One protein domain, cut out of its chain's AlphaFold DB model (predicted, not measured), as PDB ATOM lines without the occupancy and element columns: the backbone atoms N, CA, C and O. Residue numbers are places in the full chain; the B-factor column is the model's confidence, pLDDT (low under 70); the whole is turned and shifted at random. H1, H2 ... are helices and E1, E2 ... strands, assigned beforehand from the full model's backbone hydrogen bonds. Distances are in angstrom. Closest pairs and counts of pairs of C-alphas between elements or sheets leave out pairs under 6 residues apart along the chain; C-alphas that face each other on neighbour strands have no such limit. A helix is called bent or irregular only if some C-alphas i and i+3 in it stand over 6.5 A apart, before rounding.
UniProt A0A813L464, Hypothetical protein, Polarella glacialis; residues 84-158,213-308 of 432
ATOM      1  N   LYS A  84       9.905 -48.744-109.767       95.69
ATOM      2  CA  LYS A  84      11.038 -48.733-108.836       95.69
ATOM      3  C   LYS A  84      11.100 -47.387-108.122       95.69
ATOM      4  O   LYS A  84      11.102 -46.344-108.778       95.69
ATOM      5  N   VAL A  85      11.183 -47.401-106.795       96.56
ATOM      6  CA  VAL A  85      11.453 -46.205-105.990       96.56
ATOM      7  C   VAL A  85      12.760 -46.391-105.240       96.56
ATOM      8  O   VAL A  85      12.885 -47.256-104.376       96.56
ATOM      9  N   LEU A  86      13.723 -45.531-105.557       96.94
ATOM     10  CA  LEU A  86      15.004 -45.469-104.868       96.94
ATOM     11  C   LEU A  86      14.921 -44.529-103.662       96.94
ATOM     12  O   LEU A  86      14.194 -43.527-103.659       96.94
ATOM     13  N   LEU A  87      15.694 -44.854-102.632       96.81
ATOM     14  CA  LEU A  87      15.981 -43.923-101.553       96.81
ATOM     15  C   LEU A  87      16.891 -42.806-102.086       96.81
ATOM     16  O   LEU A  87      17.752 -43.082-102.923       96.81
ATOM     17  N   PRO A  88      16.733 -41.556-101.614       96.50
ATOM     18  CA  PRO A  88      17.565 -40.453-102.080       96.50
ATOM     19  C   PRO A  88      19.050 -40.733-101.837       96.50
ATOM     20  O   PRO A  88      19.454 -41.001-100.702       96.50
ATOM     21  N   GLY A  89      19.853 -40.657-102.896       95.31
ATOM     22  CA  GLY A  89      21.292 -40.865-102.835       95.31
ATOM     23  C   GLY A  89      22.070 -39.641-102.351       95.31
ATOM     24  O   GLY A  89      21.522 -38.613-101.939       95.31
ATOM     25  N   ASP A  90      23.402 -39.755-102.420       95.31
ATOM     26  CA  ASP A  90      24.325 -38.716-101.964       95.31
ATOM     27  C   ASP A  90      24.559 -37.575-102.971       95.31
ATOM     28  O   ASP A  90      25.259 -36.605-102.658       95.31
ATOM     29  N   SER A  91      23.921 -37.616-104.141       95.62
ATOM     30  CA  SER A  91      24.161 -36.653-105.213       95.62
ATOM     31  C   SER A  91      23.628 -35.237-104.895       95.62
ATOM     32  O   SER A  91      22.626 -35.084-104.186       95.62
ATOM     33  N   PRO A  92      24.257 -34.167-105.429       95.12
ATOM     34  CA  PRO A  92      23.731 -32.804-105.314       95.12
ATOM     35  C   PRO A  92      22.356 -32.616-105.968       95.12
ATOM     36  O   PRO A  92      21.580 -31.772-105.526       95.12
ATOM     37  N   GLU A  93      22.052 -33.394-107.011       93.69
ATOM     38  CA  GLU A  93      20.771 -33.352-107.726       93.69
ATOM     39  C   GLU A  93      19.617 -33.874-106.852       93.69
ATOM     40  O   GLU A  93      18.491 -33.390-106.958       93.69
ATOM     41  N   GLU A  94      19.913 -34.775-105.911       95.50
ATOM     42  CA  GLU A  94      18.950 -35.370-104.974       95.50
ATOM     43  C   GLU A  94      18.933 -34.690-103.597       95.50
ATOM     44  O   GLU A  94      18.246 -35.152-102.683       95.50
ATOM     45  N   ALA A  95      19.656 -33.579-103.414       96.44
ATOM     46  CA  ALA A  95      19.739 -32.891-102.125       96.44
ATOM     47  C   ALA A  95      18.351 -32.536-101.557       96.44
ATOM     48  O   ALA A  95      18.113 -32.712-100.363       96.44
ATOM     49  N   GLN A  96      17.418 -32.108-102.417       96.12
ATOM     50  CA  GLN A  96      16.048 -31.801-101.999       96.12
ATOM     51  C   GLN A  96      15.261 -33.053-101.593       96.12
ATOM     52  O   GLN A  96      14.558 -33.017-100.587       96.12
ATOM     53  N   LEU A  97      15.374 -34.148-102.355       96.44
ATOM     54  CA  LEU A  97      14.676 -35.402-102.047       96.44
ATOM     55  C   LEU A  97      15.167 -35.990-100.729       96.44
ATOM     56  O   LEU A  97      14.377 -36.506 -99.948       96.44
ATOM     57  N   ARG A  98      16.461 -35.863-100.447       97.00
ATOM     58  CA  ARG A  98      17.046 -36.289 -99.180       97.00
ATOM     59  C   ARG A  98      16.554 -35.467 -97.998       97.00
ATOM     60  O   ARG A  98      16.209 -36.044 -96.973       97.00
ATOM     61  N   GLU A  99      16.496 -34.143 -98.140       97.50
ATOM     62  CA  GLU A  99      15.905 -33.273 -97.117       97.50
ATOM     63  C   GLU A  99      14.446 -33.673 -96.845       97.50
ATOM     64  O   GLU A  99      14.039 -33.781 -95.687       97.50
ATOM     65  N   ASP A 100      13.683 -33.957 -97.904       97.44
ATOM     66  CA  ASP A 100      12.289 -34.387 -97.802       97.44
ATOM     67  C   ASP A 100      12.163 -35.775 -97.143       97.44
ATOM     68  O   ASP A 100      11.331 -35.958 -96.256       97.44
ATOM     69  N   TRP A 101      13.026 -36.732 -97.485       97.56
ATOM     70  CA  TRP A 101      13.105 -38.044 -96.830       97.56
ATOM     71  C   TRP A 101      13.443 -37.927 -95.337       97.56
ATOM     72  O   TRP A 101      12.785 -38.536 -94.490       97.56
ATOM     73  N   GLU A 102      14.421 -37.095 -94.972       97.88
ATOM     74  CA  GLU A 102      14.762 -36.841 -93.570       97.88
ATOM     75  C   GLU A 102      13.612 -36.171 -92.808       97.88
ATOM     76  O   GLU A 102      13.369 -36.490 -91.637       97.88
ATOM     77  N   ALA A 103      12.901 -35.238 -93.445       97.94
ATOM     78  CA  ALA A 103      11.716 -34.604 -92.880       97.94
ATOM     79  C   ALA A 103      10.589 -35.627 -92.668       97.94
ATOM     80  O   ALA A 103      10.009 -35.675 -91.582       97.94
ATOM     81  N   MET A 104      10.354 -36.509 -93.641       97.75
ATOM     82  CA  MET A 104       9.387 -37.601 -93.546       97.75
ATOM     83  C   MET A 104       9.714 -38.535 -92.372       97.75
ATOM     84  O   MET A 104       8.844 -38.796 -91.541       97.75
ATOM     85  N   ILE A 105      10.976 -38.955 -92.213       97.25
ATOM     86  CA  ILE A 105      11.414 -39.763 -91.061       97.25
ATOM     87  C   ILE A 105      11.117 -39.048 -89.735       97.25
ATOM     88  O   ILE A 105      10.696 -39.690 -88.770       97.25
ATOM     89  N   LYS A 106      11.345 -37.730 -89.647       97.19
ATOM     90  CA  LYS A 106      11.053 -36.953 -88.427       97.19
ATOM     91  C   LYS A 106       9.556 -36.939 -88.118       97.19
ATOM     92  O   LYS A 106       9.195 -37.130 -86.959       97.19
ATOM     93  N   VAL A 107       8.707 -36.761 -89.134       96.06
ATOM     94  CA  VAL A 107       7.245 -36.838 -88.989       96.06
ATOM     95  C   VAL A 107       6.839 -38.222 -88.483       96.06
ATOM     96  O   VAL A 107       6.173 -38.319 -87.456       96.06
ATOM     97  N   MET A 108       7.320 -39.292 -89.116       93.81
ATOM     98  CA  MET A 108       6.992 -40.669 -88.729       93.81
ATOM     99  C   MET A 108       7.426 -41.019 -87.302       93.81
ATOM    100  O   MET A 108       6.671 -41.637 -86.554       93.81
ATOM    101  N   LYS A 109       8.623 -40.589 -86.887       92.56
ATOM    102  CA  LYS A 109       9.111 -40.792 -85.512       92.56
ATOM    103  C   LYS A 109       8.245 -40.092 -84.464       92.56
ATOM    104  O   LYS A 109       8.245 -40.524 -83.319       92.56
ATOM    105  N   SER A 110       7.534 -39.024 -84.829       93.38
ATOM    106  CA  SER A 110       6.675 -38.282 -83.897       93.38
ATOM    107  C   SER A 110       5.320 -38.944 -83.625       93.38
ATOM    108  O   SER A 110       4.656 -38.562 -82.666       93.38
ATOM    109  N   VAL A 111       4.925 -39.927 -84.441       89.00
ATOM    110  CA  VAL A 111       3.605 -40.586 -84.383       89.00
ATOM    111  C   VAL A 111       3.678 -42.098 -84.132       89.00
ATOM    112  O   VAL A 111       2.650 -42.756 -84.188       89.00
ATOM    113  N   GLU A 112       4.872 -42.642 -83.861       84.75
ATOM    114  CA  GLU A 112       5.099 -44.066 -83.541       84.75
ATOM    115  C   GLU A 112       4.422 -45.053 -84.516       84.75
ATOM    116  O   GLU A 112       3.609 -45.890 -84.134       84.75
ATOM    117  N   THR A 113       4.769 -44.974 -85.800       86.94
ATOM    118  CA  THR A 113       4.262 -45.924 -86.806       86.94
ATOM    119  C   THR A 113       5.008 -47.263 -86.807       86.94
ATOM    120  O   THR A 113       6.222 -47.328 -86.600       86.94
ATOM    121  N   VAL A 114       4.263 -48.338 -87.082       85.12
ATOM    122  CA  VAL A 114       4.772 -49.708 -87.269       85.12
ATOM    123  C   VAL A 114       5.260 -49.978 -88.695       85.12
ATOM    124  O   VAL A 114       6.017 -50.922 -88.927       85.12
ATOM    125  N   ILE A 115       4.843 -49.163 -89.669       90.62
ATOM    126  CA  ILE A 115       5.232 -49.329 -91.069       90.62
ATOM    127  C   ILE A 115       6.584 -48.652 -91.299       90.62
ATOM    128  O   ILE A 115       6.862 -47.554 -90.817       90.62
ATOM    129  N   LYS A 116       7.446 -49.327 -92.060       93.81
ATOM    130  CA  LYS A 116       8.786 -48.834 -92.383       93.81
ATOM    131  C   LYS A 116       8.731 -47.559 -93.238       93.81
ATOM    132  O   LYS A 116       7.859 -47.422 -94.095       93.81
ATOM    133  N   ALA A 117       9.686 -46.650 -93.036       96.44
ATOM    134  CA  ALA A 117       9.744 -45.350 -93.717       96.44
ATOM    135  C   ALA A 117       9.805 -45.464 -95.238       96.44
ATOM    136  O   ALA A 117       9.158 -44.701 -95.950       96.44
ATOM    137  N   GLU A 118      10.505 -46.475 -95.725       97.31
ATOM    138  CA  GLU A 118      10.656 -46.802 -97.134       97.31
ATOM    139  C   GLU A 118       9.292 -46.984 -97.823       97.31
ATOM    140  O   GLU A 118       9.132 -46.557 -98.961       97.31
ATOM    141  N   MET A 119       8.283 -47.523 -97.124       97.06
ATOM    142  CA  MET A 119       6.939 -47.736 -97.680       97.06
ATOM    143  C   MET A 119       6.169 -46.424 -97.856       97.06
ATOM    144  O   MET A 119       5.491 -46.237 -98.864       97.06
ATOM    145  N   TYR A 120       6.285 -45.497 -96.899       97.31
ATOM    146  CA  TYR A 120       5.676 -44.167 -97.021       97.31
ATOM    147  C   TYR A 120       6.350 -43.348 -98.106       97.31
ATOM    148  O   TYR A 120       5.669 -42.703 -98.899       97.31
ATOM    149  N   TRP A 121       7.678 -43.410 -98.174       97.94
ATOM    150  CA  TRP A 121       8.428 -42.737 -99.221       97.94
ATOM    151  C   TRP A 121       8.047 -43.249-100.597       97.94
ATOM    152  O   TRP A 121       7.718 -42.454-101.471       97.94
ATOM    153  N   ALA A 122       8.005 -44.569-100.770       97.81
ATOM    154  CA  ALA A 122       7.588 -45.169-102.022       97.81
ATOM    155  C   ALA A 122       6.157 -44.761-102.397       97.81
ATOM    156  O   ALA A 122       5.926 -44.322-103.521       97.81
ATOM    157  N   ALA A 123       5.224 -44.752-101.441       97.75
ATOM    158  CA  ALA A 123       3.866 -44.259-101.669       97.75
ATOM    159  C   ALA A 123       3.821 -42.777-102.084       97.75
ATOM    160  O   ALA A 123       3.066 -42.420-102.988       97.75
ATOM    161  N   MET A 124       4.637 -41.919-101.464       97.81
ATOM    162  CA  MET A 124       4.739 -40.497-101.808       97.81
ATOM    163  C   MET A 124       5.363 -40.276-103.193       97.81
ATOM    164  O   MET A 124       4.931 -39.379-103.913       97.81
ATOM    165  N   MET A 125       6.338 -41.095-103.589       97.56
ATOM    166  CA  MET A 125       6.945 -41.055-104.928       97.56
ATOM    167  C   MET A 125       6.051 -41.685-106.010       97.56
ATOM    168  O   MET A 125       6.285 -41.480-107.198       97.56
ATOM    169  N   SER A 126       4.999 -42.407-105.613       97.44
ATOM    170  CA  SER A 126       3.951 -42.912-106.508       97.44
ATOM    171  C   SER A 126       2.777 -41.943-106.698       97.44
ATOM    172  O   SER A 126       1.776 -42.315-107.315       97.44
ATOM    173  N   LEU A 127       2.840 -40.723-106.159       97.75
ATOM    174  CA  LEU A 127       1.799 -39.707-106.345       97.75
ATOM    175  C   LEU A 127       1.813 -39.130-107.766       97.75
ATOM    176  O   LEU A 127       2.850 -39.096-108.435       97.75
ATOM    177  N   THR A 128       0.657 -38.650-108.230       97.19
ATOM    178  CA  THR A 128       0.588 -37.905-109.495       97.19
ATOM    179  C   THR A 128       1.048 -36.459-109.332       97.19
ATOM    180  O   THR A 128       1.158 -35.923-108.225       97.19
ATOM    181  N   ALA A 129       1.283 -35.775-110.452       96.62
ATOM    182  CA  ALA A 129       1.655 -34.363-110.433       96.62
ATOM    183  C   ALA A 129       0.581 -33.474-109.771       96.62
ATOM    184  O   ALA A 129       0.926 -32.484-109.122       96.62
ATOM    185  N   GLU A 130      -0.710 -33.811-109.895       96.94
ATOM    186  CA  GLU A 130      -1.798 -33.091-109.213       96.94
ATOM    187  C   GLU A 130      -1.845 -33.356-107.705       96.94
ATOM    188  O   GLU A 130      -2.396 -32.551-106.958       96.94
ATOM    189  N   GLU A 131      -1.260 -34.459-107.250       97.62
ATOM    190  CA  GLU A 131      -1.268 -34.902-105.855       97.62
ATOM    191  C   GLU A 131      -0.049 -34.409-105.072       97.62
ATOM    192  O   GLU A 131      -0.128 -34.195-103.858       97.62
ATOM    193  N   CYS A 132       1.064 -34.186-105.767       96.69
ATOM    194  CA  CYS A 132       2.291 -33.656-105.194       96.69
ATOM    195  C   CYS A 132       2.168 -32.177-104.773       96.69
ATOM    196  O   CYS A 132       1.299 -31.446-105.273       96.69
ATOM    197  N   PRO A 133       3.056 -31.699-103.878       94.69
ATOM    198  CA  PRO A 133       3.124 -30.288-103.502       94.69
ATOM    199  C   PRO A 133       3.560 -29.414-104.684       94.69
ATOM    200  O   PRO A 133       4.556 -29.711-105.335       94.69
ATOM    201  N   GLU A 134       2.896 -28.278-104.913       93.31
ATOM    202  CA  GLU A 134       3.213 -27.383-106.048       93.31
ATOM    203  C   GLU A 134       4.643 -26.822-106.014       93.31
ATOM    204  O   GLU A 134       5.239 -26.540-107.051       93.31
ATOM    205  N   ALA A 135       5.206 -26.651-104.815       91.94
ATOM    206  CA  ALA A 135       6.533 -26.072-104.622       91.94
ATOM    207  C   ALA A 135       7.682 -27.082-104.792       91.94
ATOM    208  O   ALA A 135       8.849 -26.681-104.790       91.94
ATOM    209  N   LYS A 136       7.381 -28.382-104.891       90.25
ATOM    210  CA  LYS A 136       8.377 -29.458-104.879       90.25
ATOM    211  C   LYS A 136       8.488 -30.099-106.260       90.25
ATOM    212  O   LYS A 136       7.513 -30.235-106.987       90.25
ATOM    213  N   LYS A 137       9.708 -30.500-106.625       92.25
ATOM    214  CA  LYS A 137      10.003 -31.211-107.877       92.25
ATOM    215  C   LYS A 137      10.209 -32.690-107.591       92.25
ATOM    216  O   LYS A 137      11.329 -33.186-107.673       92.25
ATOM    217  N   TRP A 138       9.149 -33.362-107.169       94.31
ATOM    218  CA  TRP A 138       9.204 -34.803-106.947       94.31
ATOM    219  C   TRP A 138       9.042 -35.557-108.265       94.31
ATOM    220  O   TRP A 138       8.345 -35.063-109.160       94.31
ATOM    221  N   PRO A 139       9.662 -36.741-108.410       93.56
ATOM    222  CA  PRO A 139       9.223 -37.676-109.431       93.56
ATOM    223  C   PRO A 139       7.741 -37.978-109.180       93.56
ATOM    224  O   PRO A 139       7.326 -38.185-108.043       93.56
ATOM    225  N   CYS A 140       6.940 -37.910-110.238       94.56
ATOM    226  CA  CYS A 140       5.502 -38.140-110.172       94.56
ATOM    227  C   CYS A 140       5.127 -39.192-111.210       94.56
ATOM    228  O   CYS A 140       5.703 -39.222-112.302       94.56
ATOM    229  N   LEU A 141       4.124 -40.002-110.896       96.38
ATOM    230  CA  LEU A 141       3.508 -40.902-111.862       96.38
ATOM    231  C   LEU A 141       2.449 -40.175-112.695       96.38
ATOM    232  O   LEU A 141       1.877 -39.168-112.273       96.38
ATOM    233  N   SER A 142       2.156 -40.709-113.880       96.25
ATOM    234  CA  SER A 142       0.903 -40.367-114.549       96.25
ATOM    235  C   SER A 142      -0.264 -41.060-113.839       96.25
ATOM    236  O   SER A 142      -0.078 -42.065-113.145       96.25
ATOM    237  N   ALA A 143      -1.479 -40.541-114.015       95.31
ATOM    238  CA  ALA A 143      -2.673 -41.179-113.464       95.31
ATOM    239  C   ALA A 143      -2.850 -42.608-114.012       95.31
ATOM    240  O   ALA A 143      -3.217 -43.517-113.267       95.31
ATOM    241  N   GLU A 144      -2.517 -42.816-115.287       91.81
ATOM    242  CA  GLU A 144      -2.559 -44.115-115.960       91.81
ATOM    243  C   GLU A 144      -1.554 -45.103-115.357       91.81
ATOM    244  O   GLU A 144      -1.896 -46.264-115.170       91.81
ATOM    245  N   ALA A 145      -0.346 -44.657-114.996       91.88
ATOM    246  CA  ALA A 145       0.659 -45.512-114.358       91.88
ATOM    247  C   ALA A 145       0.323 -45.833-112.890       91.88
ATOM    248  O   ALA A 145       0.633 -46.917-112.399       91.88
ATOM    249  N   GLN A 146      -0.327 -44.907-112.177       95.06
ATOM    250  CA  GLN A 146      -0.721 -45.108-110.781       95.06
ATOM    251  C   GLN A 146      -1.931 -46.046-110.641       95.06
ATOM    252  O   GLN A 146      -2.029 -46.776-109.651       95.06
ATOM    253  N   ALA A 147      -2.855 -46.043-111.608       92.06
ATOM    254  CA  ALA A 147      -4.077 -46.844-111.542       92.06
ATOM    255  C   ALA A 147      -3.800 -48.351-111.318       92.06
ATOM    256  O   ALA A 147      -4.307 -48.884-110.326       92.06
ATOM    257  N   PRO A 148      -2.930 -49.032-112.098       90.56
ATOM    258  CA  PRO A 148      -2.531 -50.420-111.847       90.56
ATOM    259  C   PRO A 148      -1.985 -50.681-110.438       90.56
ATOM    260  O   PRO A 148      -2.282 -51.724-109.856       90.56
ATOM    261  N   LEU A 149      -1.243 -49.734-109.850       93.38
ATOM    262  CA  LEU A 149      -0.720 -49.879-108.487       93.38
ATOM    263  C   LEU A 149      -1.861 -49.933-107.471       93.38
ATOM    264  O   LEU A 149      -1.899 -50.817-106.621       93.38
ATOM    265  N   LEU A 150      -2.833 -49.027-107.585       92.81
ATOM    266  CA  LEU A 150      -3.997 -48.997-106.695       92.81
ATOM    267  C   LEU A 150      -4.848 -50.266-106.812       92.81
ATOM    268  O   LEU A 150      -5.496 -50.648-105.838       92.81
ATOM    269  N   HIS A 151      -4.805 -50.951-107.957       87.75
ATOM    270  CA  HIS A 151      -5.454 -52.248-108.130       87.75
ATOM    271  C   HIS A 151      -4.784 -53.388-107.364       87.75
ATOM    272  O   HIS A 151      -5.432 -54.417-107.153       87.75
ATOM    273  N   LEU A 152      -3.536 -53.239-106.915       89.56
ATOM    274  CA  LEU A 152      -2.905 -54.202-106.008       89.56
ATOM    275  C   LEU A 152      -3.472 -54.118-104.584       89.56
ATOM    276  O   LEU A 152      -3.388 -55.086-103.831       89.56
ATOM    277  N   TYR A 153      -4.100 -53.002-104.202       88.56
ATOM    278  CA  TYR A 153      -4.730 -52.878-102.891       88.56
ATOM    279  C   TYR A 153      -6.153 -53.441-102.884       88.56
ATOM    280  O   TYR A 153      -7.041 -52.947-103.582       88.56
ATOM    281  N   ARG A 154      -6.412 -54.438-102.027       72.25
ATOM    282  CA  ARG A 154      -7.758 -54.987-101.799       72.25
ATOM    283  C   ARG A 154      -8.119 -54.998-100.307       72.25
ATOM    284  O   ARG A 154      -7.764 -55.935 -99.599       72.25
ATOM    285  N   PRO A 155      -8.889 -54.006 -99.823       60.19
ATOM    286  CA  PRO A 155      -9.243 -53.906 -98.407       60.19
ATOM    287  C   PRO A 155     -10.284 -54.945 -97.955       60.19
ATOM    288  O   PRO A 155     -10.406 -55.219 -96.765       60.19
ATOM    289  N   ALA A 156     -11.067 -55.513 -98.879       48.22
ATOM    290  CA  ALA A 156     -12.325 -56.183 -98.539       48.22
ATOM    291  C   ALA A 156     -12.211 -57.672 -98.149       48.22
ATOM    292  O   ALA A 156     -13.177 -58.217 -97.624       48.22
ATOM    293  N   THR A 157     -11.066 -58.331 -98.366       48.03
ATOM    294  CA  THR A 157     -10.892 -59.771 -98.069       48.03
ATOM    295  C   THR A 157      -9.796 -60.078 -97.054       48.03
ATOM    296  O   THR A 157      -9.693 -61.218 -96.619       48.03
ATOM    297  N   MET A 158      -9.012 -59.083 -96.620       46.94
ATOM    298  CA  MET A 158      -8.058 -59.281 -95.520       46.94
ATOM    299  C   MET A 158      -8.758 -59.371 -94.156       46.94
ATOM    300  O   MET A 158      -8.182 -59.878 -93.206       46.94
ATOM    301  N   LEU A 213      -9.158 -47.379 -81.606       41.78
ATOM    302  CA  LEU A 213      -9.905 -47.850 -82.775       41.78
ATOM    303  C   LEU A 213      -9.233 -47.412 -84.070       41.78
ATOM    304  O   LEU A 213      -9.056 -46.203 -84.195       41.78
ATOM    305  N   LYS A 214      -8.913 -48.370 -84.971       48.00
ATOM    306  CA  LYS A 214      -8.379 -48.194 -86.344       48.00
ATOM    307  C   LYS A 214      -8.122 -46.725 -86.653       48.00
ATOM    308  O   LYS A 214      -8.916 -46.073 -87.331       48.00
ATOM    309  N   THR A 215      -7.077 -46.185 -86.034       47.81
ATOM    310  CA  THR A 215      -6.736 -44.790 -86.236       47.81
ATOM    311  C   THR A 215      -6.308 -44.728 -87.678       47.81
ATOM    312  O   THR A 215      -5.402 -45.476 -88.049       47.81
ATOM    313  N   GLU A 216      -6.972 -43.881 -88.470       60.97
ATOM    314  CA  GLU A 216      -6.352 -43.309 -89.662       60.97
ATOM    315  C   GLU A 216      -4.872 -43.166 -89.349       60.97
ATOM    316  O   GLU A 216      -4.532 -42.570 -88.318       60.97
ATOM    317  N   ASP A 217      -4.029 -43.831 -90.132       80.25
ATOM    318  CA  ASP A 217      -2.609 -43.883 -89.841       80.25
ATOM    319  C   ASP A 217      -2.123 -42.446 -89.630       80.25
ATOM    320  O   ASP A 217      -2.127 -41.618 -90.546       80.25
ATOM    321  N   LEU A 218      -1.787 -42.119 -88.378       88.69
ATOM    322  CA  LEU A 218      -1.515 -40.745 -87.975       88.69
ATOM    323  C   LEU A 218      -0.320 -40.193 -88.753       88.69
ATOM    324  O   LEU A 218      -0.245 -38.981 -88.970       88.69
ATOM    325  N   ALA A 219       0.572 -41.071 -89.228       91.81
ATOM    326  CA  ALA A 219       1.652 -40.695 -90.122       91.81
ATOM    327  C   ALA A 219       1.110 -40.158 -91.441       91.81
ATOM    328  O   ALA A 219       1.583 -39.127 -91.895       91.81
ATOM    329  N   ILE A 220       0.087 -40.766 -92.029       94.75
ATOM    330  CA  ILE A 220      -0.494 -40.329 -93.306       94.75
ATOM    331  C   ILE A 220      -1.080 -38.930 -93.184       94.75
ATOM    332  O   ILE A 220      -0.746 -38.050 -93.978       94.75
ATOM    333  N   SER A 221      -1.905 -38.697 -92.164       94.50
ATOM    334  CA  SER A 221      -2.484 -37.374 -91.914       94.50
ATOM    335  C   SER A 221      -1.396 -36.330 -91.639       94.50
ATOM    336  O   SER A 221      -1.428 -35.235 -92.209       94.50
ATOM    337  N   ALA A 222      -0.388 -36.682 -90.834       95.12
ATOM    338  CA  ALA A 222       0.742 -35.804 -90.549       95.12
ATOM    339  C   ALA A 222       1.594 -35.515 -91.796       95.12
ATOM    340  O   ALA A 222       2.023 -34.380 -91.984       95.12
ATOM    341  N   LEU A 223       1.811 -36.497 -92.673       96.81
ATOM    342  CA  LEU A 223       2.555 -36.351 -93.925       96.81
ATOM    343  C   LEU A 223       1.799 -35.480 -94.928       96.81
ATOM    344  O   LEU A 223       2.386 -34.542 -95.471       96.81
ATOM    345  N   CYS A 224       0.498 -35.724 -95.121       97.25
ATOM    346  CA  CYS A 224      -0.350 -34.881 -95.964       97.25
ATOM    347  C   CYS A 224      -0.297 -33.420 -95.515       97.25
ATOM    348  O   CYS A 224      -0.129 -32.526 -96.344       97.25
ATOM    349  N   GLN A 225      -0.375 -33.172 -94.206       97.06
ATOM    350  CA  GLN A 225      -0.274 -31.825 -93.654       97.06
ATOM    351  C   GLN A 225       1.135 -31.233 -93.804       97.06
ATOM    352  O   GLN A 225       1.269 -30.092 -94.241       97.06
ATOM    353  N   HIS A 226       2.178 -31.984 -93.442       97.38
ATOM    354  CA  HIS A 226       3.561 -31.504 -93.413       97.38
ATOM    355  C   HIS A 226       4.062 -31.105 -94.801       97.38
ATOM    356  O   HIS A 226       4.657 -30.041 -94.964       97.38
ATOM    357  N   PHE A 227       3.794 -31.941 -95.802       97.44
ATOM    358  CA  PHE A 227       4.215 -31.692 -97.177       97.44
ATOM    359  C   PHE A 227       3.183 -30.903 -97.988       97.44
ATOM    360  O   PHE A 227       3.469 -30.555 -99.128       97.44
ATOM    361  N   ALA A 228       2.012 -30.593 -97.419       97.31
ATOM    362  CA  ALA A 228       0.878 -30.015 -98.141       97.31
ATOM    363  C   ALA A 228       0.503 -30.846 -99.386       97.31
ATOM    364  O   ALA A 228       0.329 -30.311-100.485       97.31
ATOM    365  N   LEU A 229       0.407 -32.170 -99.210       97.31
ATOM    366  CA  LEU A 229      -0.011 -33.082-100.273       97.31
ATOM    367  C   LEU A 229      -1.465 -32.793-100.659       97.31
ATOM    368  O   LEU A 229      -2.317 -32.544 -99.805       97.31
ATOM    369  N   ARG A 230      -1.761 -32.868-101.955       97.50
ATOM    370  CA  ARG A 230      -3.098 -32.632-102.528       97.50
ATOM    371  C   ARG A 230      -3.870 -33.935-102.768       97.50
ATOM    372  O   ARG A 230      -4.877 -33.949-103.469       97.50
ATOM    373  N   VAL A 231      -3.410 -35.026-102.162       96.81
ATOM    374  CA  VAL A 231      -4.044 -36.346-102.181       96.81
ATOM    375  C   VAL A 231      -4.950 -36.530-100.962       96.81
ATOM    376  O   VAL A 231      -4.639 -36.079 -99.859       96.81
ATOM    377  N   ALA A 232      -6.075 -37.225-101.136       96.19
ATOM    378  CA  ALA A 232      -6.894 -37.638-100.001       96.19
ATOM    379  C   ALA A 232      -6.097 -38.617 -99.105       96.19
ATOM    380  O   ALA A 232      -5.540 -39.573 -99.650       96.19
ATOM    381  N   PRO A 233      -6.087 -38.463 -97.763       94.81
ATOM    382  CA  PRO A 233      -5.355 -39.360 -96.860       94.81
ATOM    383  C   PRO A 233      -5.650 -40.844 -97.108       94.81
ATOM    384  O   PRO A 233      -4.731 -41.639 -97.263       94.81
ATOM    385  N   ALA A 234      -6.924 -41.198 -97.306       91.56
ATOM    386  CA  ALA A 234      -7.330 -42.567 -97.617       91.56
ATOM    387  C   ALA A 234      -6.701 -43.119 -98.909       91.56
ATOM    388  O   ALA A 234      -6.489 -44.320 -99.021       91.56
ATOM    389  N   LYS A 235      -6.406 -42.286 -99.915       94.88
ATOM    390  CA  LYS A 235      -5.724 -42.742-101.137       94.88
ATOM    391  C   LYS A 235      -4.228 -42.954-100.891       94.88
ATOM    392  O   LYS A 235      -3.689 -43.947-101.372       94.88
ATOM    393  N   LEU A 236      -3.584 -42.079-100.118       96.31
ATOM    394  CA  LEU A 236      -2.190 -42.280 -99.711       96.31
ATOM    395  C   LEU A 236      -2.042 -43.549 -98.859       96.31
ATOM    396  O   LEU A 236      -1.120 -44.323 -99.087       96.31
ATOM    397  N   GLU A 237      -2.996 -43.829 -97.972       93.94
ATOM    398  CA  GLU A 237      -3.049 -45.076 -97.197       93.94
ATOM    399  C   GLU A 237      -3.092 -46.310 -98.081       93.94
ATOM    400  O   GLU A 237      -2.297 -47.230 -97.891       93.94
ATOM    401  N   LYS A 238      -3.939 -46.301 -99.113       93.56
ATOM    402  CA  LYS A 238      -3.959 -47.384-100.101       93.56
ATOM    403  C   LYS A 238      -2.587 -47.586-100.727       93.56
ATOM    404  O   LYS A 238      -2.126 -48.719-100.767       93.56
ATOM    405  N   LEU A 239      -1.923 -46.517-101.172       96.44
ATOM    406  CA  LEU A 239      -0.586 -46.612-101.767       96.44
ATOM    407  C   LEU A 239       0.447 -47.167-100.778       96.44
ATOM    408  O   LEU A 239       1.209 -48.057-101.147       96.44
ATOM    409  N   VAL A 240       0.443 -46.723 -99.518       95.94
ATOM    410  CA  VAL A 240       1.327 -47.277 -98.475       95.94
ATOM    411  C   VAL A 240       1.106 -48.782 -98.325       95.94
ATOM    412  O   VAL A 240       2.071 -49.544 -98.269       95.94
ATOM    413  N   MET A 241      -0.150 -49.231 -98.328       93.69
ATOM    414  CA  MET A 241      -0.478 -50.655 -98.235       93.69
ATOM    415  C   MET A 241      -0.107 -51.438 -99.500       93.69
ATOM    416  O   MET A 241       0.332 -52.582 -99.383       93.69
ATOM    417  N   VAL A 242      -0.218 -50.840-100.695       95.25
ATOM    418  CA  VAL A 242       0.299 -51.440-101.941       95.25
ATOM    419  C   VAL A 242       1.774 -51.774-101.761       95.25
ATOM    420  O   VAL A 242       2.153 -52.936-101.894       95.25
ATOM    421  N   TRP A 243       2.588 -50.790-101.379       97.19
ATOM    422  CA  TRP A 243       4.020 -50.984-101.168       97.19
ATOM    423  C   TRP A 243       4.309 -51.976-100.037       97.19
ATOM    424  O   TRP A 243       5.115 -52.889-100.211       97.19
ATOM    425  N   LYS A 244       3.607 -51.875 -98.904       94.31
ATOM    426  CA  LYS A 244       3.818 -52.750 -97.740       94.31
ATOM    427  C   LYS A 244       3.623 -54.235 -98.047       94.31
ATOM    428  O   LYS A 244       4.329 -55.054 -97.449       94.31
ATOM    429  N   PHE A 245       2.654 -54.571 -98.896       94.38
ATOM    430  CA  PHE A 245       2.261 -55.961 -99.142       94.38
ATOM    431  C   PHE A 245       2.757 -56.534-100.468       94.38
ATOM    432  O   PHE A 245       2.823 -57.754-100.580       94.38
ATOM    433  N   ASN A 246       3.132 -55.692-101.435       96.19
ATOM    434  CA  ASN A 246       3.456 -56.142-102.792       96.19
ATOM    435  C   ASN A 246       4.885 -55.804-103.237       96.19
ATOM    436  O   ASN A 246       5.304 -56.244-104.303       96.19
ATOM    437  N   SER A 247       5.633 -55.002-102.467       96.62
ATOM    438  CA  SER A 247       6.979 -54.600-102.881       96.62
ATOM    439  C   SER A 247       8.044 -55.654-102.615       96.62
ATOM    440  O   SER A 247       7.991 -56.422-101.651       96.62
ATOM    441  N   PHE A 248       9.055 -55.626-103.472       95.31
ATOM    442  CA  PHE A 248      10.273 -56.405-103.390       95.31
ATOM    443  C   PHE A 248      11.420 -55.480-102.985       95.31
ATOM    444  O   PHE A 248      11.438 -54.290-103.309       95.31
ATOM    445  N   SER A 249      12.379 -56.021-102.235       93.81
ATOM    446  CA  SER A 249      13.601 -55.281-101.918       93.81
ATOM    447  C   SER A 249      14.491 -55.221-103.157       93.81
ATOM    448  O   SER A 249      14.762 -56.257-103.767       93.81
ATOM    449  N   ALA A 250      14.957 -54.020-103.487       92.44
ATOM    450  CA  ALA A 250      15.915 -53.763-104.554       92.44
ATOM    451  C   ALA A 250      17.157 -53.065-103.979       92.44
ATOM    452  O   ALA A 250      17.137 -52.545-102.858       92.44
ATOM    453  N   GLU A 251      18.255 -53.037-104.735       92.75
ATOM    454  CA  GLU A 251      19.438 -52.281-104.324       92.75
ATOM    455  C   GLU A 251      19.087 -50.790-104.188       92.75
ATOM    456  O   GLU A 251      18.684 -50.132-105.145       92.75
ATOM    457  N   GLY A 252      19.195 -50.267-102.964       93.94
ATOM    458  CA  GLY A 252      18.920 -48.862-102.667       93.94
ATOM    459  C   GLY A 252      17.441 -48.465-102.664       93.94
ATOM    460  O   GLY A 252      17.160 -47.268-102.651       93.94
ATOM    461  N   GLY A 253      16.487 -49.404-102.661       95.69
ATOM    462  CA  GLY A 253      15.073 -49.033-102.707       95.69
ATOM    463  C   GLY A 253      14.071 -50.181-102.654       95.69
ATOM    464  O   GLY A 253      14.359 -51.282-102.180       95.69
ATOM    465  N   LEU A 254      12.870 -49.881-103.138       96.94
ATOM    466  CA  LEU A 254      11.753 -50.810-103.263       96.94
ATOM    467  C   LEU A 254      11.286 -50.879-104.710       96.94
ATOM    468  O   LEU A 254      11.383 -49.909-105.465       96.94
ATOM    469  N   GLU A 255      10.713 -52.017-105.068       96.69
ATOM    470  CA  GLU A 255      10.253 -52.270-106.423       96.69
ATOM    471  C   GLU A 255       8.911 -52.989-106.442       96.69
ATOM    472  O   GLU A 255       8.641 -53.847-105.602       96.69
ATOM    473  N   LEU A 256       8.056 -52.626-107.394       96.31
ATOM    474  CA  LEU A 256       6.771 -53.267-107.635       96.31
ATOM    475  C   LEU A 256       6.771 -53.938-109.001       96.31
ATOM    476  O   LEU A 256       6.966 -53.294-110.034       96.31
ATOM    477  N   PHE A 257       6.452 -55.226-108.987       94.69
ATOM    478  CA  PHE A 257       6.216 -56.023-110.180       94.69
ATOM    479  C   PHE A 257       4.755 -56.458-110.179       94.69
ATOM    480  O   PHE A 257       4.322 -57.210-109.304       94.69
ATOM    481  N   LEU A 258       3.972 -55.972-111.143       90.50
ATOM    482  CA  LEU A 258       2.518 -56.148-111.138       90.50
ATOM    483  C   LEU A 258       2.106 -57.624-111.268       90.50
ATOM    484  O   LEU A 258       1.261 -58.076-110.501       90.50
ATOM    485  N   GLY A 259       2.733 -58.379-112.177       90.75
ATOM    486  CA  GLY A 259       2.493 -59.821-112.328       90.75
ATOM    487  C   GLY A 259       2.895 -60.622-111.080       90.75
ATOM    488  O   GLY A 259       2.042 -61.273-110.480       90.75
ATOM    489  N   PRO A 260       4.156 -60.535-110.620       94.75
ATOM    490  CA  PRO A 260       4.632 -61.221-109.414       94.75
ATOM    491  C   PRO A 260       3.859 -60.898-108.132       94.75
ATOM    492  O   PRO A 260       3.741 -61.759-107.265       94.75
ATOM    493  N   SER A 261       3.273 -59.701-108.024       94.31
ATOM    494  CA  SER A 261       2.400 -59.328-106.897       94.31
ATOM    495  C   SER A 261       1.109 -60.162-106.818       94.31
ATOM    496  O   SER A 261       0.393 -60.092-105.824       94.31
ATOM    497  N   MET A 262       0.787 -60.946-107.853       91.94
ATOM    498  CA  MET A 262      -0.362 -61.863-107.881       91.94
ATOM    499  C   MET A 262      -0.002 -63.309-107.503       91.94
ATOM    500  O   MET A 262      -0.891 -64.159-107.459       91.94
ATOM    501  N   LEU A 263       1.274 -63.619-107.252       95.25
ATOM    502  CA  LEU A 263       1.702 -64.952-106.818       95.25
ATOM    503  C   LEU A 263       1.374 -65.153-105.344       95.25
ATOM    504  O   LEU A 263       1.834 -64.381-104.505       95.25
ATOM    505  N   SER A 264       0.660 -66.223-105.010       95.94
ATOM    506  CA  SER A 264       0.385 -66.587-103.620       95.94
ATOM    507  C   SER A 264       1.624 -67.112-102.895       95.94
ATOM    508  O   SER A 264       2.580 -67.624-103.486       95.94
ATOM    509  N   HIS A 265       1.566 -67.049-101.567       97.38
ATOM    510  CA  HIS A 265       2.575 -67.647-100.710       97.38
ATOM    511  C   HIS A 265       2.394 -69.163-100.523       97.38
ATOM    512  O   HIS A 265       1.318 -69.624-100.141       97.38
ATOM    513  N   SER A 266       3.494 -69.914-100.585       98.12
ATOM    514  CA  SER A 266       3.611 -71.246 -99.980       98.12
ATOM    515  C   SER A 266       4.938 -71.395 -99.222       98.12
ATOM    516  O   SER A 266       5.992 -70.981 -99.699       98.12
ATOM    517  N   CYS A 267       4.911 -72.035 -98.043       98.44
ATOM    518  CA  CYS A 267       6.130 -72.468 -97.333       98.44
ATOM    519  C   CYS A 267       6.815 -73.693 -97.982       98.44
ATOM    520  O   CYS A 267       7.831 -74.167 -97.467       98.44
ATOM    521  N   ASP A 268       6.207 -74.235 -99.035       97.81
ATOM    522  CA  ASP A 268       6.701 -75.301 -99.909       97.81
ATOM    523  C   ASP A 268       6.325 -74.895-101.345       97.81
ATOM    524  O   ASP A 268       5.297 -75.344-101.860       97.81
ATOM    525  N   PRO A 269       6.995 -73.866-101.897       98.12
ATOM    526  CA  PRO A 269       6.600 -73.266-103.165       98.12
ATOM    527  C   PRO A 269       6.935 -74.183-104.343       98.12
ATOM    528  O   PRO A 269       7.937 -74.894-104.303       98.12
ATOM    529  N   ASN A 270       6.122 -74.129-105.400       98.38
ATOM    530  CA  ASN A 270       6.354 -74.835-106.672       98.38
ATOM    531  C   ASN A 270       7.076 -73.978-107.732       98.38
ATOM    532  O   ASN A 270       7.338 -74.450-108.841       98.38
ATOM    533  N   CYS A 271       7.430 -72.737-107.386       98.38
ATOM    534  CA  CYS A 271       8.281 -71.863-108.181       98.38
ATOM    535  C   CYS A 271       9.381 -71.207-107.330       98.38
ATOM    536  O   CYS A 271       9.234 -70.982-106.124       98.38
ATOM    537  N   HIS A 272      10.467 -70.818-107.990       97.31
ATOM    538  CA  HIS A 272      11.509 -69.950-107.452       97.31
ATOM    539  C   HIS A 272      11.670 -68.726-108.348       97.31
ATOM    540  O   HIS A 272      11.347 -68.763-109.535       97.31
ATOM    541  N   TRP A 273      12.161 -67.630-107.779       97.31
ATOM    542  CA  TRP A 273      12.362 -66.391-108.515       97.31
ATOM    543  C   TRP A 273      13.801 -65.901-108.402       97.31
ATOM    544  O   TRP A 273      14.520 -66.227-107.455       97.31
ATOM    545  N   SER A 274      14.219 -65.128-109.396       96.00
ATOM    546  CA  SER A 274      15.527 -64.482-109.458       96.00
ATOM    547  C   SER A 274      15.437 -63.215-110.299       96.00
ATOM    548  O   SER A 274      14.541 -63.103-111.135       96.00
ATOM    549  N   TYR A 275      16.365 -62.286-110.091       95.81
ATOM    550  CA  TYR A 275      16.549 -61.164-111.006       95.81
ATOM    551  C   TYR A 275      17.457 -61.578-112.166       95.81
ATOM    552  O   TYR A 275      18.442 -62.294-111.952       95.81
ATOM    553  N   ASP A 276      17.119 -61.161-113.385       93.00
ATOM    554  CA  ASP A 276      18.016 -61.298-114.533       93.00
ATOM    555  C   ASP A 276      19.050 -60.153-114.591       93.00
ATOM    556  O   ASP A 276      19.245 -59.414-113.626       93.00
ATOM    557  N   MET A 277      19.777 -60.041-115.706       92.19
ATOM    558  CA  MET A 277      20.809 -59.010-115.883       92.19
ATOM    559  C   MET A 277      20.242 -57.593-116.051       92.19
ATOM    560  O   MET A 277      21.003 -56.635-115.919       92.19
ATOM    561  N   ASP A 278      18.951 -57.474-116.353       92.50
ATOM    562  CA  ASP A 278      18.235 -56.225-116.606       92.50
ATOM    563  C   ASP A 278      17.301 -55.867-115.425       92.50
ATOM    564  O   ASP A 278      16.383 -55.061-115.573       92.50
ATOM    565  N   ASP A 279      17.537 -56.455-114.242       92.44
ATOM    566  CA  ASP A 279      16.701 -56.338-113.035       92.44
ATOM    567  C   ASP A 279      15.236 -56.789-113.245       92.44
ATOM    568  O   ASP A 279      14.339 -56.417-112.483       92.44
ATOM    569  N   HIS A 280      14.947 -57.609-114.259       94.12
ATOM    570  CA  HIS A 280      13.607 -58.163-114.427       94.12
ATOM    571  C   HIS A 280      13.350 -59.287-113.430       94.12
ATOM    572  O   HIS A 280      14.233 -60.086-113.108       94.12
ATOM    573  N   PHE A 281      12.100 -59.409-112.993       96.50
ATOM    574  CA  PHE A 281      11.664 -60.528-112.175       96.50
ATOM    575  C   PHE A 281      11.455 -61.763-113.057       96.50
ATOM    576  O   PHE A 281      10.509 -61.819-113.846       96.50
ATOM    577  N   GLY A 282      12.317 -62.766-112.907       97.00
ATOM    578  CA  GLY A 282      12.173 -64.073-113.543       97.00
ATOM    579  C   GLY A 282      11.605 -65.109-112.575       97.00
ATOM    580  O   GLY A 282      12.174 -65.322-111.505       97.00
ATOM    581  N   LEU A 283      10.522 -65.784-112.965       97.88
ATOM    582  CA  LEU A 283       9.934 -66.918-112.248       97.88
ATOM    583  C   LEU A 283      10.210 -68.216-113.005       97.88
ATOM    584  O   LEU A 283       9.870 -68.334-114.184       97.88
ATOM    585  N   SER A 284      10.753 -69.208-112.312       98.00
ATOM    586  CA  SER A 284      11.016 -70.536-112.859       98.00
ATOM    587  C   SER A 284      10.390 -71.619-111.989       98.00
ATOM    588  O   SER A 284      10.326 -71.496-110.762       98.00
ATOM    589  N   THR A 285       9.929 -72.696-112.618       98.19
ATOM    590  CA  THR A 285       9.361 -73.845-111.908       98.19
ATOM    591  C   THR A 285      10.431 -74.608-111.133       98.19
ATOM    592  O   THR A 285      11.638 -74.499-111.376       98.19
ATOM    593  N   ASN A 286       9.987 -75.421-110.184       96.81
ATOM    594  CA  ASN A 286      10.838 -76.405-109.521       96.81
ATOM    595  C   ASN A 286      11.254 -77.519-110.491       96.81
ATOM    596  O   ASN A 286      10.784 -77.591-111.619       96.81
ATOM    597  N   CYS A 287      12.067 -78.473-110.031       97.19
ATOM    598  CA  CYS A 287      12.396 -79.669-110.816       97.19
ATOM    599  C   CYS A 287      11.180 -80.532-111.207       97.19
ATOM    600  O   CYS A 287      11.299 -81.357-112.106       97.19
ATOM    601  N   GLU A 288      10.042 -80.366-110.530       97.44
ATOM    602  CA  GLU A 288       8.803 -81.112-110.782       97.44
ATOM    603  C   GLU A 288       7.929 -80.485-111.883       97.44
ATOM    604  O   GLU A 288       7.071 -81.179-112.422       97.44
ATOM    605  N   GLY A 289       8.175 -79.223-112.260       97.62
ATOM    606  CA  GLY A 289       7.339 -78.494-113.218       97.62
ATOM    607  C   GLY A 289       6.045 -77.952-112.605       97.62
ATOM    608  O   GLY A 289       5.944 -77.809-111.386       97.62
ATOM    609  N   LEU A 290       5.076 -77.626-113.464       98.06
ATOM    610  CA  LEU A 290       3.695 -77.291-113.090       98.06
ATOM    611  C   LEU A 290       2.728 -78.073-113.973       98.06
ATOM    612  O   LEU A 290       2.952 -78.208-115.178       98.06
ATOM    613  N   VAL A 291       1.631 -78.543-113.396       98.12
ATOM    614  CA  VAL A 291       0.514 -79.097-114.170       98.12
ATOM    615  C   VAL A 291      -0.401 -77.960-114.613       98.12
ATOM    616  O   VAL A 291      -0.565 -76.970-113.901       98.12
ATOM    617  N   LYS A 292      -1.040 -78.093-115.777       97.62
ATOM    618  CA  LYS A 292      -2.080 -77.155-116.202       97.62
ATOM    619  C   LYS A 292      -3.114 -76.919-115.089       97.62
ATOM    620  O   LYS A 292      -3.582 -77.861-114.450       97.62
ATOM    621  N   ASP A 293      -3.505 -75.657-114.926       96.75
ATOM    622  CA  ASP A 293      -4.435 -75.151-113.914       96.75
ATOM    623  C   ASP A 293      -3.916 -75.271-112.461       96.75
ATOM    624  O   ASP A 293      -4.650 -74.981-111.515       96.75
ATOM    625  N   GLU A 294      -2.648 -75.654-112.258       97.06
ATOM    626  CA  GLU A 294      -1.973 -75.596-110.959       97.06
ATOM    627  C   GLU A 294      -1.586 -74.154-110.607       97.06
ATOM    628  O   GLU A 294      -1.130 -73.386-111.455       97.06
ATOM    629  N   GLU A 295      -1.756 -73.782-109.337       97.44
ATOM    630  CA  GLU A 295      -1.381 -72.466-108.821       97.44
ATOM    631  C   GLU A 295       0.139 -72.320-108.714       97.44
ATOM    632  O   GLU A 295       0.792 -73.096-108.018       97.44
ATOM    633  N   ALA A 296       0.701 -71.287-109.337       97.88
ATOM    634  CA  ALA A 296       2.095 -70.906-109.153       97.88
ATOM    635  C   ALA A 296       2.270 -70.163-107.817       97.88
ATOM    636  O   ALA A 296       1.623 -69.144-107.557       97.88
ATOM    637  N   THR A 297       3.173 -70.654-106.970       98.31
ATOM    638  CA  THR A 297       3.408 -70.124-105.620       98.31
ATOM    639  C   THR A 297       4.884 -69.838-105.368       98.31
ATOM    640  O   THR A 297       5.762 -70.552-105.851       98.31
ATOM    641  N   ILE A 298       5.161 -68.814-104.558       98.12
ATOM    642  CA  ILE A 298       6.515 -68.455-104.103       98.12
ATOM    643  C   ILE A 298       6.587 -68.396-102.574       98.12
ATOM    644  O   ILE A 298       5.573 -68.300-101.878       98.12
ATOM    645  N   SER A 299       7.796 -68.416-102.012       97.81
ATOM    646  CA  SER A 299       7.975 -68.060-100.601       97.81
ATOM    647  C   SER A 299       8.103 -66.544-100.451       97.81
ATOM    648  O   SER A 299       8.934 -65.924-101.104       97.81
ATOM    649  N   TYR A 300       7.318 -65.960 -99.544       97.69
ATOM    650  CA  TYR A 300       7.472 -64.571 -99.096       97.69
ATOM    651  C   TYR A 300       8.483 -64.472 -97.948       97.69
ATOM    652  O   TYR A 300       8.957 -63.393 -97.603       97.69
ATOM    653  N   LEU A 301       8.789 -65.609 -97.320       96.81
ATOM    654  CA  LEU A 301       9.716 -65.686 -96.206       96.81
ATOM    655  C   LEU A 301      11.150 -65.787 -96.728       96.81
ATOM    656  O   LEU A 301      11.392 -66.568 -97.657       96.81
ATOM    657  N   PRO A 302      12.107 -65.080 -96.099       95.75
ATOM    658  CA  PRO A 302      13.522 -65.296 -96.362       95.75
ATOM    659  C   PRO A 302      13.920 -66.721 -95.957       95.75
ATOM    660  O   PRO A 302      13.298 -67.319 -95.078       95.75
ATOM    661  N   GLU A 303      14.989 -67.248 -96.558       95.56
ATOM    662  CA  GLU A 303      15.429 -68.640 -96.372       95.56
ATOM    663  C   GLU A 303      15.600 -69.027 -94.892       95.56
ATOM    664  O   GLU A 303      15.141 -70.089 -94.472       95.56
ATOM    665  N   GLY A 304      16.171 -68.131 -94.076       97.06
ATOM    666  CA  GLY A 304      16.341 -68.350 -92.636       97.06
ATOM    667  C   GLY A 304      15.017 -68.597 -91.908       97.06
ATOM    668  O   GLY A 304      14.886 -69.595 -91.208       97.06
ATOM    669  N   THR A 305      14.010 -67.750 -92.138       97.44
ATOM    670  CA  THR A 305      12.674 -67.913 -91.543       97.44
ATOM    671  C   THR A 305      11.922 -69.089 -92.166       97.44
ATOM    672  O   THR A 305      11.203 -69.804 -91.476       97.44
ATOM    673  N   LEU A 306      12.113 -69.362 -93.459       97.69
ATOM    674  CA  LEU A 306      11.518 -70.518 -94.131       97.69
ATOM    675  C   LEU A 306      12.004 -71.854 -93.536       97.69
ATOM    676  O   LEU A 306      11.261 -72.841 -93.569       97.69
ATOM    677  N   ALA A 307      13.212 -71.898 -92.972       97.44
ATOM    678  CA  ALA A 307      13.761 -73.066 -92.285       97.44
ATOM    679  C   ALA A 307      13.199 -73.276 -90.862       97.44
ATOM    680  O   ALA A 307      13.362 -74.360 -90.300       97.44
ATOM    681  N   GLU A 308      12.517 -72.285 -90.283       97.62
ATOM    682  CA  GLU A 308      11.962 -72.362 -88.926       97.62
ATOM    683  C   GLU A 308      10.724 -73.273 -88.838       97.62
ATOM    684  O   GLU A 308      10.202 -73.782 -89.839       97.62
TER     685      GLU A 308
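What this domain is: This is residues 84 to 158 and 213 to 308 of the 432 residues of the protein "Hypothetical protein" of Polarella glacialis (UniProt A0A813L464). The model has two lobes along its longest axis: a larger one of crossed helices, H1 to H5, with H2 and the end of H5 packed on a small three-stranded sheet, and a smaller one of the hairpin E4 and E5 with long loops and the short helix H6. The 171 printed residues hold six named helices and five named strands, in the order E1 H1 H2 H3 H4 H5 E2 E3 E4 E5 H6. The sheets, E1 - E3 - E2 and E4 - E5, are antiparallel; the class is mixed, helices and strands, with under half of the residues in named elements. The whole is compact, with a radius of gyration of the C-alphas of 17.9 A and spans of 55 by 42 by 35 A.

How they stand to each other: Begin at the sheet, where E3, residues 253 to 256, is the inner strand between E1, residues 84 to 86, and E2, residues 247 to 250. Look for N 85 and O 254 at 2.8 A, and, in the hairpin E2 and E3, N 248 and O 255 at 2.8 A. H2, residues 117 to 125, and H5, residues 233 to 246, make two layers with it, helices on one face of a sheet; H2 has a height over the sheet of 8.7 A. H5 is the hub. It touches H2 at Leu 239 and Ala 123, C-alphas 5.0 A apart, at a steep tilt of 61 degrees. It touches H3, residues 143 to 150, at Leu 239 and Leu 150, 6.5 A between C-alphas, and H4, residues 218 to 227, at Pro 233 and Ser 221, 6.1 A. H1, residues 92 to 110, touches H4, closest C-alphas Met 108 and Ala 219, 5.5 A. In the hairpin of E4, residues 271 to 275, and E5, residues 281 to 285, N 272 and O 284 are 2.9 A apart. H6, residues 303 to 306, touches no helix. H2, H4 and H5 have every O i to N i+4 pair within hydrogen-bond range, H1 13 of 15 and H3 2 of 4; H6 is too short for one.

Where its parts are: Find C-alpha 84 at (11.038, -48.733, -108.836), where E1 begins. H1 runs 27.9 A from C-alpha 92 at (23.731, -32.804, -105.314) and is irregular, with C-alphas 93 and 96 7.6 A apart. H5 spans 19.9 A, H4 14.1 A, E4 13.8 A and E5 13.5 A. H6 ends at C-alpha 306, (11.518, -70.518, -94.131).

The domain as a whole: The C-alphas farthest apart, Ala 135 and Glu 288, are 55.4 A apart. Residues 159 to 212 are not printed; C-alphas 158 and 213 are 17.2 A apart across the cut. The links H2 to H3, E3 to E4 and E5 to H6 are long. Residues 155 to 158 and 213 to 216 have pLDDT under 70.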